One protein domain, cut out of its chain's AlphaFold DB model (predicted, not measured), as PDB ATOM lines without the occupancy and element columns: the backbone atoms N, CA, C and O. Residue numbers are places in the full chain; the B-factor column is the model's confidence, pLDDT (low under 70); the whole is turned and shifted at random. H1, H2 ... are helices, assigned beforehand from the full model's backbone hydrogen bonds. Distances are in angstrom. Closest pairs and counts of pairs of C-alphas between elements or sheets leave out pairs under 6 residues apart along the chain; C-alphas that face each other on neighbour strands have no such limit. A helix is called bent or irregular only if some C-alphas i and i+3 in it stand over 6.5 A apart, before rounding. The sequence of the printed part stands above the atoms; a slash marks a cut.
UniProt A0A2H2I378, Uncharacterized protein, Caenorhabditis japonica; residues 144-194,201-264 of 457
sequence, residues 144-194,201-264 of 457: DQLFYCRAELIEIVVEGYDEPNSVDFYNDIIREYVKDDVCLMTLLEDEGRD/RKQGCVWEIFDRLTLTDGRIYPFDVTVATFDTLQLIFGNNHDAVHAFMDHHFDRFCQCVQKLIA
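This is residues 144 to 194 and 201 to 264 of the 457 residues of an uncharacterized protein of Caenorhabditis japonica (UniProt A0A2H2I378). Four helices, H2, H3, H6 and H5, stand round a bundle that closes only thinly between H2 and H5, with H4 across the end where H2 begins and H3 ends. H8 packs on H5, and H7 packs beside H4 and leads to H8, while short H1 sits at a corner near H4. The printed part has 115 residues with eight named helices, H1 to H8 in order, and no named strand; its class is all helix. It is compact, with a radius of gyration of the C-alphas of 13.4 A, and rounded, spanning 36 by 33 by 25 A.

Find C-alpha 144 at (23.016, 68.304, 167.630), where H1, residues 144 to 148, begins. H2 follows as residues 150 to 162, 19.1 A long, and H3 as residues 164 to 177, 20.7 A. Both are irregular, H2 only just: C-alphas 158 and 161 are 6.7 A apart, and C-alphas 165 and 168 are 7.6 A apart. Next come H4, residues 181 to 188, and H5, residues 206 to 214. Look for C-alpha 223 at (15.938, 49.212, 195.981), where H6 starts its 20.9 A to residue 237. H7 is residues 242 to 250, and H8, residues 252 to 263, runs 16.4 A to C-alpha 263 at (16.075, 36.375, 184.989).

Start at H2, the hub, which touches H3, H4, H5 and H6. H2 and H3 form a helical hairpin at a shallow tilt of 27 degrees, closest at the C-alphas of Tyr 161 and Val 167, 5.4 A. H3 touches H6, the same way at a shallow tilt of 10 degrees, closest at the C-alphas of Pro 164 and Val 225, 5.5 A. H5 and H6 form a second helical hairpin at a steep tilt of 40 degrees, closest at the C-alphas of Ile 209 and Thr 229, 6.5 A. With residues 157 to 158 alone, H2 only just touches H5, with 3 pairs of C-alphas within 8 A, the closest those of Val 158 and Glu 208, 6.5 A. H8 touches H5 with residues 258 to 262 alone, closest at the C-alphas of Leu 262 and Thr 214, 5.7 A. H4 touches H7, closest at the C-alphas of Met 185 and Ala 243, 5.8 A. H1 only just touches H4, with 3 such pairs. Every O i to N i+4 pair is within hydrogen-bond range in H1, H5, H6, H7 and H8, against 7 of 9 in H2, 7 of 10 in H3 and 3 of 4 in H4.

The C-alphas of Asp 144 and Ala 264 are the two farthest apart, 39.6 A. Residues 195 to 200 are not printed, and C-alphas 194 and 201 are 12.2 A apart across this cut between H4 and H5. Of the links printed whole, H5 to H6 is short and the others are tight. The mean pLDDT of the printed part is 84.5; look for values under 70 at residues 191 to 194, 201 to 203 and 216 to 218.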
ATOM      1  N   ASP A 144      21.586  67.982 167.715       84.94
ATOM      2  CA  ASP A 144      23.016  68.304 167.630       84.94
ATOM      3  C   ASP A 144      23.572  68.704 169.003       84.94
ATOM      4  O   ASP A 144      24.665  68.293 169.398       84.94
ATOM      5  N   GLN A 145      22.775  69.446 169.773       83.94
ATOM      6  CA  GLN A 145      23.104  69.856 171.129       83.94
ATOM      7  C   GLN A 145      23.150  68.683 172.120       83.94
ATOM      8  O   GLN A 145      24.062  68.596 172.943       83.94
ATOM      9  N   LEU A 146      22.180  67.770 172.052       87.44
ATOM     10  CA  LEU A 146      22.167  66.555 172.866       87.44
ATOM     11  C   LEU A 146      23.350  65.654 172.512       87.44
ATOM     12  O   LEU A 146      24.052  65.179 173.401       87.44
ATOM     13  N   PHE A 147      23.637  65.501 171.220       87.69
ATOM     14  CA  PHE A 147      24.801  64.770 170.741       87.69
ATOM     15  C   PHE A 147      26.116  65.408 171.214       87.69
ATOM     16  O   PHE A 147      27.061  64.695 171.557       87.69
ATOM     17  N   TYR A 148      26.196  66.741 171.288       87.62
ATOM     18  CA  TYR A 148      27.344  67.448 171.870       87.62
ATOM     19  C   TYR A 148      27.553  67.113 173.357       87.62
ATOM     20  O   TYR A 148      28.698  67.045 173.802       87.62
ATOM     21  N   CYS A 149      26.473  66.833 174.093       88.69
ATOM     22  CA  CYS A 149      26.483  66.485 175.520       88.69
ATOM     23  C   CYS A 149      26.556  64.967 175.801       88.69
ATOM     24  O   CYS A 149      26.347  64.535 176.935       88.69
ATOM     25  N   ARG A 150      26.796  64.129 174.781       89.25
ATOM     26  CA  ARG A 150      26.709  62.661 174.904       89.25
ATOM     27  C   ARG A 150      27.630  62.070 175.972       89.25
ATOM     28  O   ARG A 150      27.239  61.127 176.648       89.25
ATOM     29  N   ALA A 151      28.830  62.624 176.146       86.00
ATOM     30  CA  ALA A 151      29.795  62.120 177.122       86.00
ATOM     31  C   ALA A 151      29.302  62.356 178.557       86.00
ATOM     32  O   ALA A 151      29.343  61.450 179.382       86.00
ATOM     33  N   GLU A 152      28.762  63.544 178.825       87.62
ATOM     34  CA  GLU A 152      28.196  63.914 180.121       87.62
ATOM     35  C   GLU A 152      26.943  63.087 180.439       87.62
ATOM     36  O   GLU A 152      26.719  62.694 181.581       87.62
ATOM     37  N   LEU A 153      26.130  62.781 179.425       88.31
ATOM     38  CA  LEU A 153      24.952  61.922 179.574       88.31
ATOM     39  C   LEU A 153      25.332  60.461 179.847       88.31
ATOM     40  O   LEU A 153      24.685  59.797 180.655       88.31
ATOM     41  N   ILE A 154      26.406  59.969 179.229       86.00
ATOM     42  CA  ILE A 154      26.977  58.650 179.526       86.00
ATOM     43  C   ILE A 154      27.508  58.608 180.964       86.00
ATOM     44  O   ILE A 154      27.202  57.667 181.695       86.00
ATOM     45  N   GLU A 155      28.244  59.633 181.395       83.88
ATOM     46  CA  GLU A 155      28.756  59.757 182.767       83.88
ATOM     47  C   GLU A 155      27.616  59.809 183.796       83.88
ATOM     48  O   GLU A 155      27.686  59.155 184.835       83.88
ATOM     49  N   ILE A 156      26.512  60.487 183.472       83.81
ATOM     50  CA  ILE A 156      25.282  60.479 184.273       83.81
ATOM     51  C   ILE A 156      24.758  59.054 184.499       83.81
ATOM     52  O   ILE A 156      24.386  58.730 185.625       83.81
ATOM     53  N   VAL A 157      24.742  58.194 183.476       80.69
ATOM     54  CA  VAL A 157      24.304  56.793 183.622       80.69
ATOM     55  C   VAL A 157      25.312  55.975 184.424       80.69
ATOM     56  O   VAL A 157      24.931  55.200 185.301       80.69
ATOM     57  N   VAL A 158      26.603  56.142 184.130       80.00
ATOM     58  CA  VAL A 158      27.671  55.324 184.713       80.00
ATOM     59  C   VAL A 158      27.940  55.680 186.169       80.00
ATOM     60  O   VAL A 158      28.243  54.776 186.933       80.00
ATOM     61  N   GLU A 159      27.833  56.943 186.576       78.81
ATOM     62  CA  GLU A 159      28.174  57.385 187.936       78.81
ATOM     63  C   GLU A 159      26.973  57.954 188.699       78.81
ATOM     64  O   GLU A 159      26.860  57.769 189.909       78.81
ATOM     65  N   GLY A 160      26.042  58.630 188.020       75.75
ATOM     66  CA  GLY A 160      24.904  59.293 188.673       75.75
ATOM     67  C   GLY A 160      23.944  58.324 189.370       75.75
ATOM     68  O   GLY A 160      23.338  58.668 190.385       75.75
ATOM     69  N   TYR A 161      23.858  57.082 188.891       80.62
ATOM     70  CA  TYR A 161      22.980  56.057 189.459       80.62
ATOM     71  C   TYR A 161      23.493  55.510 190.801       80.62
ATOM     72  O   TYR A 161      22.772  54.771 191.466       80.62
ATOM     73  N   ASP A 162      24.695  55.891 191.250       81.00
ATOM     74  CA  ASP A 162      25.188  55.549 192.591       81.00
ATOM     75  C   ASP A 162      24.528  56.384 193.707       81.00
ATOM     76  O   ASP A 162      24.641  56.031 194.882       81.00
ATOM     77  N   GLU A 163      23.807  57.462 193.371       82.19
ATOM     78  CA  GLU A 163      23.155  58.351 194.336       82.19
ATOM     79  C   GLU A 163      21.630  58.123 194.424       82.19
ATOM     80  O   GLU A 163      20.880  58.623 193.577       82.19
ATOM     81  N   PRO A 164      21.110  57.476 195.490       81.25
ATOM     82  CA  PRO A 164      19.692  57.106 195.577       81.25
ATOM     83  C   PRO A 164      18.737  58.299 195.514       81.25
ATOM     84  O   PRO A 164      17.722  58.249 194.834       81.25
ATOM     85  N   ASN A 165      19.093  59.408 196.166       84.69
ATOM     86  CA  ASN A 165      18.227  60.588 196.255       84.69
ATOM     87  C   ASN A 165      18.147  61.395 194.946       84.69
ATOM     88  O   ASN A 165      17.383  62.352 194.869       84.69
ATOM     89  N   SER A 166      18.979  61.072 193.951       86.94
ATOM     90  CA  SER A 166      19.062  61.818 192.690       86.94
ATOM     91  C   SER A 166      18.713  60.973 191.462       86.94
ATOM     92  O   SER A 166      18.580  61.535 190.375       86.94
ATOM     93  N   VAL A 167      18.542  59.654 191.626       87.88
ATOM     94  CA  VAL A 167      18.363  58.688 190.529       87.88
ATOM     95  C   VAL A 167      17.187  59.031 189.611       87.88
ATOM     96  O   VAL A 167      17.317  58.962 188.390       87.88
ATOM     97  N   ASP A 168      16.085  59.525 190.174       87.88
ATOM     98  CA  ASP A 168      14.904  59.916 189.399       87.88
ATOM     99  C   ASP A 168      15.187  61.089 188.453       87.88
ATOM    100  O   ASP A 168      14.714  61.106 187.314       87.88
ATOM    101  N   PHE A 169      16.009  62.054 188.875       91.12
ATOM    102  CA  PHE A 169      16.357  63.182 188.015       91.12
ATOM    103  C   PHE A 169      17.265  62.756 186.858       91.12
ATOM    104  O   PHE A 169      17.133  63.278 185.750       91.12
ATOM    105  N   TYR A 170      18.170  61.802 187.097       89.69
ATOM    106  CA  TYR A 170      19.000  61.223 186.043       89.69
ATOM    107  C   TYR A 170      18.141  60.442 185.041       89.69
ATOM    108  O   TYR A 170      18.271  60.650 183.835       89.69
ATOM    109  N   ASN A 171      17.187  59.641 185.526       89.94
ATOM    110  CA  ASN A 171      16.208  58.950 184.689       89.94
ATOM    111  C   ASN A 171      15.410  59.914 183.806       89.94
ATOM    112  O   ASN A 171      15.204  59.634 182.627       89.94
ATOM    113  N   ASP A 172      14.964  61.047 184.348       90.88
ATOM    114  CA  ASP A 172      14.238  62.069 183.590       90.88
ATOM    115  C   ASP A 172      15.084  62.669 182.457       90.88
ATOM    116  O   ASP A 172      14.578  62.893 181.354       90.88
ATOM    117  N   ILE A 173      16.374  62.900 182.711       90.94
ATOM    118  CA  ILE A 173      17.320  63.430 181.722       90.94
ATOM    119  C   ILE A 173      17.555  62.411 180.598       90.94
ATOM    120  O   ILE A 173      17.424  62.734 179.409       90.94
ATOM    121  N   ILE A 174      17.848  61.164 180.974       90.19
ATOM    122  CA  ILE A 174      18.087  60.064 180.034       90.19
ATOM    123  C   ILE A 174      16.826  59.730 179.252       90.19
ATOM    124  O   ILE A 174      16.913  59.424 178.062       90.19
ATOM    125  N   ARG A 175      15.646  59.868 179.867       89.44
ATOM    126  CA  ARG A 175      14.379  59.571 179.206       89.44
ATOM    127  C   ARG A 175      14.134  60.427 177.988       89.44
ATOM    128  O   ARG A 175      13.584  59.931 177.010       89.44
ATOM    129  N   GLU A 176      14.510  61.694 178.050       87.00
ATOM    130  CA  GLU A 176      14.459  62.543 176.874       87.00
ATOM    131  C   GLU A 176      15.535  62.122 175.872       87.00
ATOM    132  O   GLU A 176      15.212  61.881 174.714       87.00
ATOM    133  N   TYR A 177      16.778  61.920 176.311       88.56
ATOM    134  CA  TYR A 177      17.896  61.607 175.416       88.56
ATOM    135  C   TYR A 177      17.649  60.388 174.514       88.56
ATOM    136  O   TYR A 177      17.869  60.451 173.306       88.56
ATOM    137  N   VAL A 178      17.126  59.295 175.073       88.56
ATOM    138  CA  VAL A 178      16.924  58.036 174.334       88.56
ATOM    139  C   VAL A 178      15.713  58.042 173.395       88.56
ATOM    140  O   VAL A 178      15.487  57.055 172.702       88.56
ATOM    141  N   LYS A 179      14.923  59.128 173.335       85.00
ATOM    142  CA  LYS A 179      13.795  59.241 172.385       85.00
ATOM    143  C   LYS A 179      14.242  59.348 170.930       85.00
ATOM    144  O   LYS A 179      13.437  59.074 170.039       85.00
ATOM    145  N   ASP A 180      15.472  59.792 170.687       85.31
ATOM    146  CA  ASP A 180      16.035  59.953 169.350       85.31
ATOM    147  C   ASP A 180      17.055  58.857 169.048       85.31
ATOM    148  O   ASP A 180      17.979  58.627 169.825       85.31
ATOM    149  N   ASP A 181      16.899  58.203 167.897       85.31
ATOM    150  CA  ASP A 181      17.723  57.061 167.499       85.31
ATOM    151  C   ASP A 181      19.217  57.409 167.412       85.31
ATOM    152  O   ASP A 181      20.041  56.578 167.776       85.31
ATOM    153  N   VAL A 182      19.595  58.626 166.996       85.81
ATOM    154  CA  VAL A 182      21.018  59.017 166.900       85.81
ATOM    155  C   VAL A 182      21.633  59.127 168.291       85.81
ATOM    156  O   VAL A 182      22.722  58.612 168.536       85.81
ATOM    157  N   CYS A 183      20.916  59.762 169.215       87.88
ATOM    158  CA  CYS A 183      21.326  59.864 170.612       87.88
ATOM    159  C   CYS A 183      21.404  58.474 171.260       87.88
ATOM    160  O   CYS A 183      22.400  58.135 171.899       87.88
ATOM    161  N   LEU A 184      20.398  57.631 171.024       90.12
ATOM    162  CA  LEU A 184      20.354  56.263 171.526       90.12
ATOM    163  C   LEU A 184      21.524  55.411 171.016       90.12
ATOM    164  O   LEU A 184      22.129  54.692 171.808       90.12
ATOM    165  N   MET A 185      21.901  55.532 169.740       89.62
ATOM    166  CA  MET A 185      23.060  54.820 169.187       89.62
ATOM    167  C   MET A 185      24.336  55.113 169.981       89.62
ATOM    168  O   MET A 185      25.063  54.182 170.295       89.62
ATOM    169  N   THR A 186      24.563  56.357 170.418       88.56
ATOM    170  CA  THR A 186      25.758  56.687 171.227       88.56
ATOM    171  C   THR A 186      25.788  56.021 172.606       88.56
ATOM    172  O   THR A 186      26.854  55.776 173.168       88.56
ATOM    173  N   LEU A 187      24.611  55.723 173.168       88.69
ATOM    174  CA  LEU A 187      24.479  55.009 174.436       88.69
ATOM    175  C   LEU A 187      24.702  53.499 174.249       88.69
ATOM    176  O   LEU A 187      25.237  52.836 175.143       88.69
ATOM    177  N   LEU A 188      24.286  52.981 173.089       89.69
ATOM    178  CA  LEU A 188      24.394  51.579 172.687       89.69
ATOM    179  C   LEU A 188      25.753  51.209 172.081       89.69
ATOM    180  O   LEU A 188      26.030  50.023 171.949       89.69
ATOM    181  N   GLU A 189      26.586  52.178 171.700       85.19
ATOM    182  CA  GLU A 189      27.925  51.918 171.165       85.19
ATOM    183  C   GLU A 189      28.704  50.970 172.097       85.19
ATOM    184  O   GLU A 189      28.785  51.184 173.302       85.19
ATOM    185  N   ASP A 190      29.265  49.892 171.552       74.94
ATOM    186  CA  ASP A 190      30.121  48.967 172.294       74.94
ATOM    187  C   ASP A 190      31.520  49.018 171.687       74.94
ATOM    188  O   ASP A 190      31.760  48.494 170.602       74.94
ATOM    189  N   GLU A 191      32.465  49.652 172.386       62.56
ATOM    190  CA  GLU A 191      33.876  49.642 171.978       62.56
ATOM    191  C   GLU A 191      34.571  48.290 172.265       62.56
ATOM    192  O   GLU A 191      35.786  48.176 172.092       62.56
ATOM    193  N   GLY A 192      33.839  47.258 172.717       54.22
ATOM    194  CA  GLY A 192      34.341  45.889 172.851       54.22
ATOM    195  C   GLY A 192      35.327  45.686 174.003       54.22
ATOM    196  O   GLY A 192      36.227  44.856 173.898       54.22
ATOM    197  N   ARG A 193      35.208  46.461 175.090       52.69
ATOM    198  CA  ARG A 193      36.115  46.367 176.246       52.69
ATOM    199  C   ARG A 193      35.428  45.791 177.480       52.69
ATOM    200  O   ARG A 193      34.517  46.393 178.046       52.69
ATOM    201  N   ASP A 194      35.932  44.637 177.901       45.94
ATOM    202  CA  ASP A 194      35.608  43.951 179.150       45.94
ATOM    203  C   ASP A 194      36.157  44.741 180.355       45.94
ATOM    204  O   ASP A 194      37.094  45.528 180.207       45.94
ATOM    205  N   ARG A 201      34.855  56.443 179.256       53.56
ATOM    206  CA  ARG A 201      33.971  55.991 178.172       53.56
ATOM    207  C   ARG A 201      33.450  57.233 177.454       53.56
ATOM    208  O   ARG A 201      32.677  57.997 178.019       53.56
ATOM    209  N   LYS A 202      33.916  57.477 176.227       53.00
ATOM    210  CA  LYS A 202      33.387  58.565 175.389       53.00
ATOM    211  C   LYS A 202      32.090  58.153 174.686       53.00
ATOM    212  O   LYS A 202      31.373  59.030 174.208       53.00
ATOM    213  N   GLN A 203      31.827  56.848 174.624       59.50
ATOM    214  CA  GLN A 203      30.743  56.190 173.902       59.50
ATOM    215  C   GLN A 203      30.383  54.888 174.634       59.50
ATOM    216  O   GLN A 203      31.281  54.221 175.155       59.50
ATOM    217  N   GLY A 204      29.091  54.557 174.708       76.88
ATOM    218  CA  GLY A 204      28.626  53.292 175.272       76.88
ATOM    219  C   GLY A 204      28.508  53.215 176.791       76.88
ATOM    220  O   GLY A 204      29.499  53.284 177.513       76.88
ATOM    221  N   CYS A 205      27.306  52.965 177.309       85.12
ATOM    222  CA  CYS A 205      27.121  52.586 178.720       85.12
ATOM    223  C   CYS A 205      26.032  51.544 178.963       85.12
ATOM    224  O   CYS A 205      25.760  51.206 180.112       85.12
ATOM    225  N   VAL A 206      25.438  50.981 177.908       88.69
ATOM    226  CA  VAL A 206      24.334  50.025 178.058       88.69
ATOM    227  C   VAL A 206      24.715  48.786 178.876       88.69
ATOM    228  O   VAL A 206      23.913  48.301 179.669       88.69
ATOM    229  N   TRP A 207      25.953  48.301 178.747       87.56
ATOM    230  CA  TRP A 207      26.427  47.146 179.512       87.56
ATOM    231  C   TRP A 207      26.550  47.441 181.005       87.56
ATOM    232  O   TRP A 207      26.195  46.589 181.810       87.56
ATOM    233  N   GLU A 208      26.898  48.676 181.373       85.12
ATOM    234  CA  GLU A 208      26.934  49.113 182.773       85.12
ATOM    235  C   GLU A 208      25.567  48.977 183.447       85.12
ATOM    236  O   GLU A 208      25.466  48.575 184.603       85.12
ATOM    237  N   ILE A 209      24.497  49.292 182.710       89.31
ATOM    238  CA  ILE A 209      23.120  49.150 183.195       89.31
ATOM    239  C   ILE A 209      22.839  47.676 183.511       89.31
ATOM    240  O   ILE A 209      22.245  47.370 184.547       89.31
ATOM    241  N   PHE A 210      23.292  46.755 182.655       90.00
ATOM    242  CA  PHE A 210      23.187  45.324 182.927       90.00
ATOM    243  C   PHE A 210      24.005  44.917 184.154       90.00
ATOM    244  O   PHE A 210      23.447  44.275 185.041       90.00
ATOM    245  N   ASP A 211      25.273  45.319 184.240       86.44
ATOM    246  CA  ASP A 211      26.176  44.941 185.335       86.44
ATOM    247  C   ASP A 211      25.661  45.399 186.707       86.44
ATOM    248  O   ASP A 211      25.686  44.635 187.681       86.44
ATOM    249  N   ARG A 212      25.099  46.615 186.764       85.75
ATOM    250  CA  ARG A 212      24.447  47.181 187.954       85.75
ATOM    251  C   ARG A 212      23.259  46.343 188.422       85.75
ATOM    252  O   ARG A 212      23.052  46.180 189.624       85.75
ATOM    253  N   LEU A 213      22.492  45.779 187.491       89.56
ATOM    254  CA  LEU A 213      21.322  44.949 187.789       89.56
ATOM    255  C   LEU A 213      21.678  43.480 188.081       89.56
ATOM    256  O   LEU A 213      20.951  42.812 188.821       89.56
ATOM    257  N   THR A 214      22.772  42.960 187.517       82.62
ATOM    258  CA  THR A 214      23.218  41.568 187.701       82.62
ATOM    259  C   THR A 214      24.134  41.367 188.909       82.62
ATOM    260  O   THR A 214      24.532  40.232 189.167       82.62
ATOM    261  N   LEU A 215      24.461  42.432 189.656       71.19
ATOM    262  CA  LEU A 215      25.323  42.409 190.851       71.19
ATOM    263  C   LEU A 215      26.690  41.747 190.593       71.19
ATOM    264  O   LEU A 215      27.250  41.089 191.471       71.19
ATOM    265  N   THR A 216      27.227  41.880 189.375       61.22
ATOM    266  CA  THR A 216      28.423  41.131 188.936       61.22
ATOM    267  C   THR A 216      29.681  41.501 189.731       61.22
ATOM    268  O   THR A 216      30.547  40.652 189.925       61.22
ATOM    269  N   ASP A 217      29.701  42.696 190.326       63.16
ATOM    270  CA  ASP A 217      30.805  43.202 191.152       63.16
ATOM    271  C   ASP A 217      30.601  42.992 192.666       63.16
ATOM    272  O   ASP A 217      31.319  43.566 193.484       63.16
ATOM    273  N   GLY A 218      29.581  42.227 193.081       64.94
ATOM    274  CA  GLY A 218      29.268  41.988 194.499       64.94
ATOM    275  C   GLY A 218      28.692  43.200 195.248       64.94
ATOM    276  O   GLY A 218      28.468  43.133 196.458       64.94
ATOM    277  N   ARG A 219      28.428  44.308 194.547       72.19
ATOM    278  CA  ARG A 219      27.764  45.500 195.091       72.19
ATOM    279  C   ARG A 219      26.275  45.234 195.271       72.19
ATOM    280  O   ARG A 219      25.648  44.662 194.389       72.19
ATOM    281  N   ILE A 220      25.702  45.688 196.387       72.19
ATOM    282  CA  ILE A 220      24.253  45.671 196.625       72.19
ATOM    283  C   ILE A 220      23.752  47.106 196.504       72.19
ATOM    284  O   ILE A 220      24.096  47.956 197.325       72.19
ATOM    285  N   TYR A 221      22.942  47.371 195.483       83.00
ATOM    286  CA  TYR A 221      22.321  48.677 195.291       83.00
ATOM    287  C   TYR A 221      21.032  48.805 196.115       83.00
ATOM    288  O   TYR A 221      20.306  47.818 196.280       83.00
ATOM    289  N   PRO A 222      20.702  50.013 196.609       87.50
ATOM    290  CA  PRO A 222      19.395  50.290 197.192       87.50
ATOM    291  C   PRO A 222      18.257  49.944 196.227       87.50
ATOM    292  O   PRO A 222      18.415  49.978 195.001       87.50
ATOM    293  N   PHE A 223      17.091  49.619 196.783       88.31
ATOM    294  CA  PHE A 223      15.938  49.212 195.981       88.31
ATOM    295  C   PHE A 223      15.524  50.297 194.979       88.31
ATOM    296  O   PHE A 223      15.340  49.983 193.806       88.31
ATOM    297  N   ASP A 224      15.477  51.562 195.402       87.94
ATOM    298  CA  ASP A 224      15.084  52.689 194.545       87.94
ATOM    299  C   ASP A 224      16.029  52.851 193.345       87.94
ATOM    300  O   ASP A 224      15.583  52.993 192.208       87.94
ATOM    301  N   VAL A 225      17.338  52.695 193.572       88.81
ATOM    302  CA  VAL A 225      18.349  52.690 192.502       88.81
ATOM    303  C   VAL A 225      18.126  51.524 191.544       88.81
ATOM    304  O   VAL A 225      18.204  51.696 190.329       88.81
ATOM    305  N   THR A 226      17.819  50.334 192.066       90.81
ATOM    306  CA  THR A 226      17.554  49.146 191.240       90.81
ATOM    307  C   THR A 226      16.329  49.355 190.351       90.81
ATOM    308  O   THR A 226      16.376  49.058 189.158       90.81
ATOM    309  N   VAL A 227      15.243  49.891 190.917       91.69
ATOM    310  CA  VAL A 227      14.010  50.220 190.189       91.69
ATOM    311  C   VAL A 227      14.303  51.231 189.087       91.69
ATOM    312  O   VAL A 227      13.988  50.978 187.927       91.69
ATOM    313  N   ALA A 228      14.982  52.323 189.426       91.31
ATOM    314  CA  ALA A 228      15.298  53.385 188.486       91.31
ATOM    315  C   ALA A 228      16.245  52.927 187.357       91.31
ATOM    316  O   ALA A 228      16.033  53.267 186.188       91.31
ATOM    317  N   THR A 229      17.243  52.100 187.679       92.00
ATOM    318  CA  THR A 229      18.139  51.474 186.692       92.00
ATOM    319  C   THR A 229      17.349  50.570 185.748       92.00
ATOM    320  O   THR A 229      17.529  50.622 184.530       92.00
ATOM    321  N   PHE A 230      16.421  49.775 186.288       93.88
ATOM    322  CA  PHE A 230      15.582  48.897 185.482       93.88
ATOM    323  C   PHE A 230      14.628  49.682 184.575       93.88
ATOM    324  O   PHE A 230      14.454  49.321 183.414       93.88
ATOM    325  N   ASP A 231      14.044  50.774 185.063       92.38
ATOM    326  CA  ASP A 231      13.181  51.639 184.255       92.38
ATOM    327  C   ASP A 231      13.945  52.239 183.064       92.38
ATOM    328  O   ASP A 231      13.391  52.351 181.969       92.38
ATOM    329  N   THR A 232      15.233  52.550 183.240       91.31
ATOM    330  CA  THR A 232      16.114  52.995 182.147       91.31
ATOM    331  C   THR A 232      16.377  51.875 181.145       91.31
ATOM    332  O   THR A 232      16.250  52.086 179.939       91.31
ATOM    333  N   LEU A 233      16.670  50.661 181.625       93.69
ATOM    334  CA  LEU A 233      16.819  49.484 180.766       93.69
ATOM    335  C   LEU A 233      15.548  49.233 179.940       93.69
ATOM    336  O   LEU A 233      15.612  49.036 178.727       93.69
ATOM    337  N   GLN A 234      14.384  49.274 180.590       93.00
ATOM    338  CA  GLN A 234      13.092  49.094 179.940       93.00
ATOM    339  C   GLN A 234      12.806  50.215 178.938       93.00
ATOM    340  O   GLN A 234      12.203  49.964 177.899       93.00
ATOM    341  N   LEU A 235      13.239  51.441 179.212       90.12
ATOM    342  CA  LEU A 235      13.079  52.539 178.274       90.12
ATOM    343  C   LEU A 235      13.931  52.358 177.010       90.12
ATOM    344  O   LEU A 235      13.460  52.656 175.914       90.12
ATOM    345  N   ILE A 236      15.159  51.864 177.161       91.56
ATOM    346  CA  ILE A 236      16.070  51.596 176.044       91.56
ATOM    347  C   ILE A 236      15.537  50.439 175.192       91.56
ATOM    348  O   ILE A 236      15.354  50.597 173.991       91.56
ATOM    349  N   PHE A 237      15.245  49.289 175.812       91.75
ATOM    350  CA  PHE A 237      14.940  48.046 175.089       91.75
ATOM    351  C   PHE A 237      13.449  47.764 174.876       91.75
ATOM    352  O   PHE A 237      13.095  46.951 174.029       91.75
ATOM    353  N   GLY A 238      12.559  48.407 175.632       84.88
ATOM    354  CA  GLY A 238      11.108  48.248 175.485       84.88
ATOM    355  C   GLY A 238      10.510  49.094 174.360       84.88
ATOM    356  O   GLY A 238       9.343  48.922 174.010       84.88
ATOM    357  N   ASN A 239      11.289  50.016 173.792       76.62
ATOM    358  CA  ASN A 239      10.884  50.818 172.650       76.62
ATOM    359  C   ASN A 239      11.356  50.181 171.340       76.62
ATOM    360  O   ASN A 239      12.470  49.683 171.221       76.62
ATOM    361  N   ASN A 240      10.524  50.290 170.305       75.88
ATOM    362  CA  ASN A 240      10.837  49.749 168.987       75.88
ATOM    363  C   ASN A 240      11.696  50.756 168.194       75.88
ATOM    364  O   ASN A 240      11.185  51.417 167.284       75.88
ATOM    365  N   HIS A 241      12.963  50.925 168.572       84.75
ATOM    366  CA  HIS A 241      13.957  51.705 167.821       84.75
ATOM    367  C   HIS A 241      14.768  50.793 166.896       84.75
ATOM    368  O   HIS A 241      15.091  49.662 167.266       84.75
ATOM    369  N   ASP A 242      15.129  51.285 165.709       85.75
ATOM    370  CA  ASP A 242      15.925  50.494 164.756       85.75
ATOM    371  C   ASP A 242      17.360  50.308 165.272       85.75
ATOM    372  O   ASP A 242      17.938  49.229 165.146       85.75
ATOM    373  N   ALA A 243      17.869  51.320 165.981       88.12
ATOM    374  CA  ALA A 243      19.116  51.276 166.740       88.12
ATOM    375  C   ALA A 243      19.203  50.066 167.689       88.12
ATOM    376  O   ALA A 243      20.208  49.360 167.735       88.12
ATOM    377  N   VAL A 244      18.121  49.794 168.424       91.12
ATOM    378  CA  VAL A 244      18.056  48.713 169.419       91.12
ATOM    379  C   VAL A 244      18.015  47.351 168.739       91.12
ATOM    380  O   VAL A 244      18.673  46.419 169.196       91.12
ATOM    381  N   HIS A 245      17.272  47.227 167.635       89.44
ATOM    382  CA  HIS A 245      17.253  45.998 166.847       89.44
ATOM    383  C   HIS A 245      18.654  45.653 166.324       89.44
ATOM    384  O   HIS A 245      19.131  44.547 166.567       89.44
ATOM    385  N   ALA A 246      19.326  46.611 165.675       89.88
ATOM    386  CA  ALA A 246      20.670  46.415 165.135       89.88
ATOM    387  C   ALA A 246      21.683  46.051 166.232       89.88
ATOM    388  O   ALA A 246      22.477  45.127 166.064       89.88
ATOM    389  N   PHE A 247      21.614  46.730 167.382       91.12
ATOM    390  CA  PHE A 247      22.444  46.416 168.541       91.12
ATOM    391  C   PHE A 247      22.212  44.983 169.048       91.12
ATOM    392  O   PHE A 247      23.170  44.239 169.255       91.12
ATOM    393  N   MET A 248      20.953  44.574 169.239       91.69
ATOM    394  CA  MET A 248      20.640  43.238 169.751       91.69
ATOM    395  C   MET A 248      21.027  42.125 168.778       91.69
ATOM    396  O   MET A 248      21.422  41.058 169.236       91.69
ATOM    397  N   ASP A 249      20.920  42.340 167.466       90.56
ATOM    398  CA  ASP A 249      21.354  41.336 166.493       90.56
ATOM    399  C   ASP A 249      22.887  41.219 166.448       90.56
ATOM    400  O   ASP A 249      23.429  40.114 166.541       90.56
ATOM    401  N   HIS A 250      23.599  42.354 166.429       90.44
ATOM    402  CA  HIS A 250      25.064  42.374 166.411       90.44
ATOM    403  C   HIS A 250      25.684  41.802 167.697       90.44
ATOM    404  O   HIS A 250      26.681  41.081 167.644       90.44
ATOM    405  N   HIS A 251      25.073  42.072 168.853       89.56
ATOM    406  CA  HIS A 251      25.545  41.624 170.166       89.56
ATOM    407  C   HIS A 251      24.692  40.501 170.760       89.56
ATOM    408  O   HIS A 251      24.624  40.367 171.988       89.56
ATOM    409  N   PHE A 252      24.050  39.694 169.907       90.31
ATOM    410  CA  PHE A 252      23.057  38.702 170.313       90.31
ATOM    411  C   PHE A 252      23.523  37.879 171.510       90.31
ATOM    412  O   PHE A 252      22.903  37.962 172.565       90.31
ATOM    413  N   ASP A 253      24.648  37.168 171.409       88.94
ATOM    414  CA  ASP A 253      25.101  36.237 172.450       88.94
ATOM    415  C   ASP A 253      25.358  36.912 173.806       88.94
ATOM    416  O   ASP A 253      24.963  36.386 174.850       88.94
ATOM    417  N   ARG A 254      25.969  38.104 173.810       89.12
ATOM    418  CA  ARG A 254      26.221  38.867 175.043       89.12
ATOM    419  C   ARG A 254      24.908  39.345 175.656       89.12
ATOM    420  O   ARG A 254      24.686  39.159 176.853       89.12
ATOM    421  N   PHE A 255      24.006  39.873 174.831       90.62
ATOM    422  CA  PHE A 255      22.675  40.286 175.265       90.62
ATOM    423  C   PHE A 255      21.875  39.106 175.846       90.62
ATOM    424  O   PHE A 255      21.277  39.243 176.915       90.62
ATOM    425  N   CYS A 256      21.950  37.916 175.225       89.88
ATOM    426  CA  CYS A 256      21.382  36.669 175.759       89.88
ATOM    427  C   CYS A 256      21.845  36.424 177.185       89.88
ATOM    428  O   CYS A 256      21.030  36.237 178.086       89.88
ATOM    429  N   GLN A 257      23.160  36.403 177.384       89.75
ATOM    430  CA  GLN A 257      23.757  36.053 178.663       89.75
ATOM    431  C   GLN A 257      23.385  37.071 179.740       89.75
ATOM    432  O   GLN A 257      23.038  36.681 180.855       89.75
ATOM    433  N   CYS A 258      23.396  38.363 179.410       91.25
ATOM    434  CA  CYS A 258      22.979  39.423 180.323       91.25
ATOM    435  C   CYS A 258      21.510  39.267 180.741       91.25
ATOM    436  O   CYS A 258      21.221  39.230 181.936       91.25
ATOM    437  N   VAL A 259      20.582  39.080 179.798       92.62
ATOM    438  CA  VAL A 259      19.158  38.883 180.124       92.62
ATOM    439  C   VAL A 259      18.927  37.586 180.905       92.62
ATOM    440  O   VAL A 259      18.153  37.572 181.862       92.62
ATOM    441  N   GLN A 260      19.636  36.503 180.574       91.75
ATOM    442  CA  GLN A 260      19.571  35.253 181.334       91.75
ATOM    443  C   GLN A 260      20.032  35.445 182.787       91.75
ATOM    444  O   GLN A 260      19.369  34.950 183.700       91.75
ATOM    445  N   LYS A 261      21.109  36.208 183.024       91.50
ATOM    446  CA  LYS A 261      21.554  36.577 184.379       91.50
ATOM    447  C   LYS A 261      20.496  37.394 185.120       91.50
ATOM    448  O   LYS A 261      20.251  37.128 186.292       91.50
ATOM    449  N   LEU A 262      19.838  38.341 184.449       93.62
ATOM    450  CA  LEU A 262      18.770  39.131 185.064       93.62
ATOM    451  C   LEU A 262      17.572  38.265 185.484       93.62
ATOM    452  O   LEU A 262      17.046  38.428 186.583       93.62
ATOM    453  N   ILE A 263      17.163  37.306 184.649       92.75
ATOM    454  CA  ILE A 263      16.075  36.375 184.989       92.75
ATOM    455  C   ILE A 263      16.496  35.407 186.110       92.75
ATOM    456  O   ILE A 263      15.668  35.003 186.926       92.75
ATOM    457  N   ALA A 264      17.777  35.055 186.193       90.00
ATOM    458  CA  ALA A 264      18.330  34.253 187.282       90.00
ATOM    459  C   ALA A 264      18.633  35.063 188.562       90.00
ATOM    460  O   ALA A 264      19.116  34.488 189.537       90.00
TER     461      ALA A 264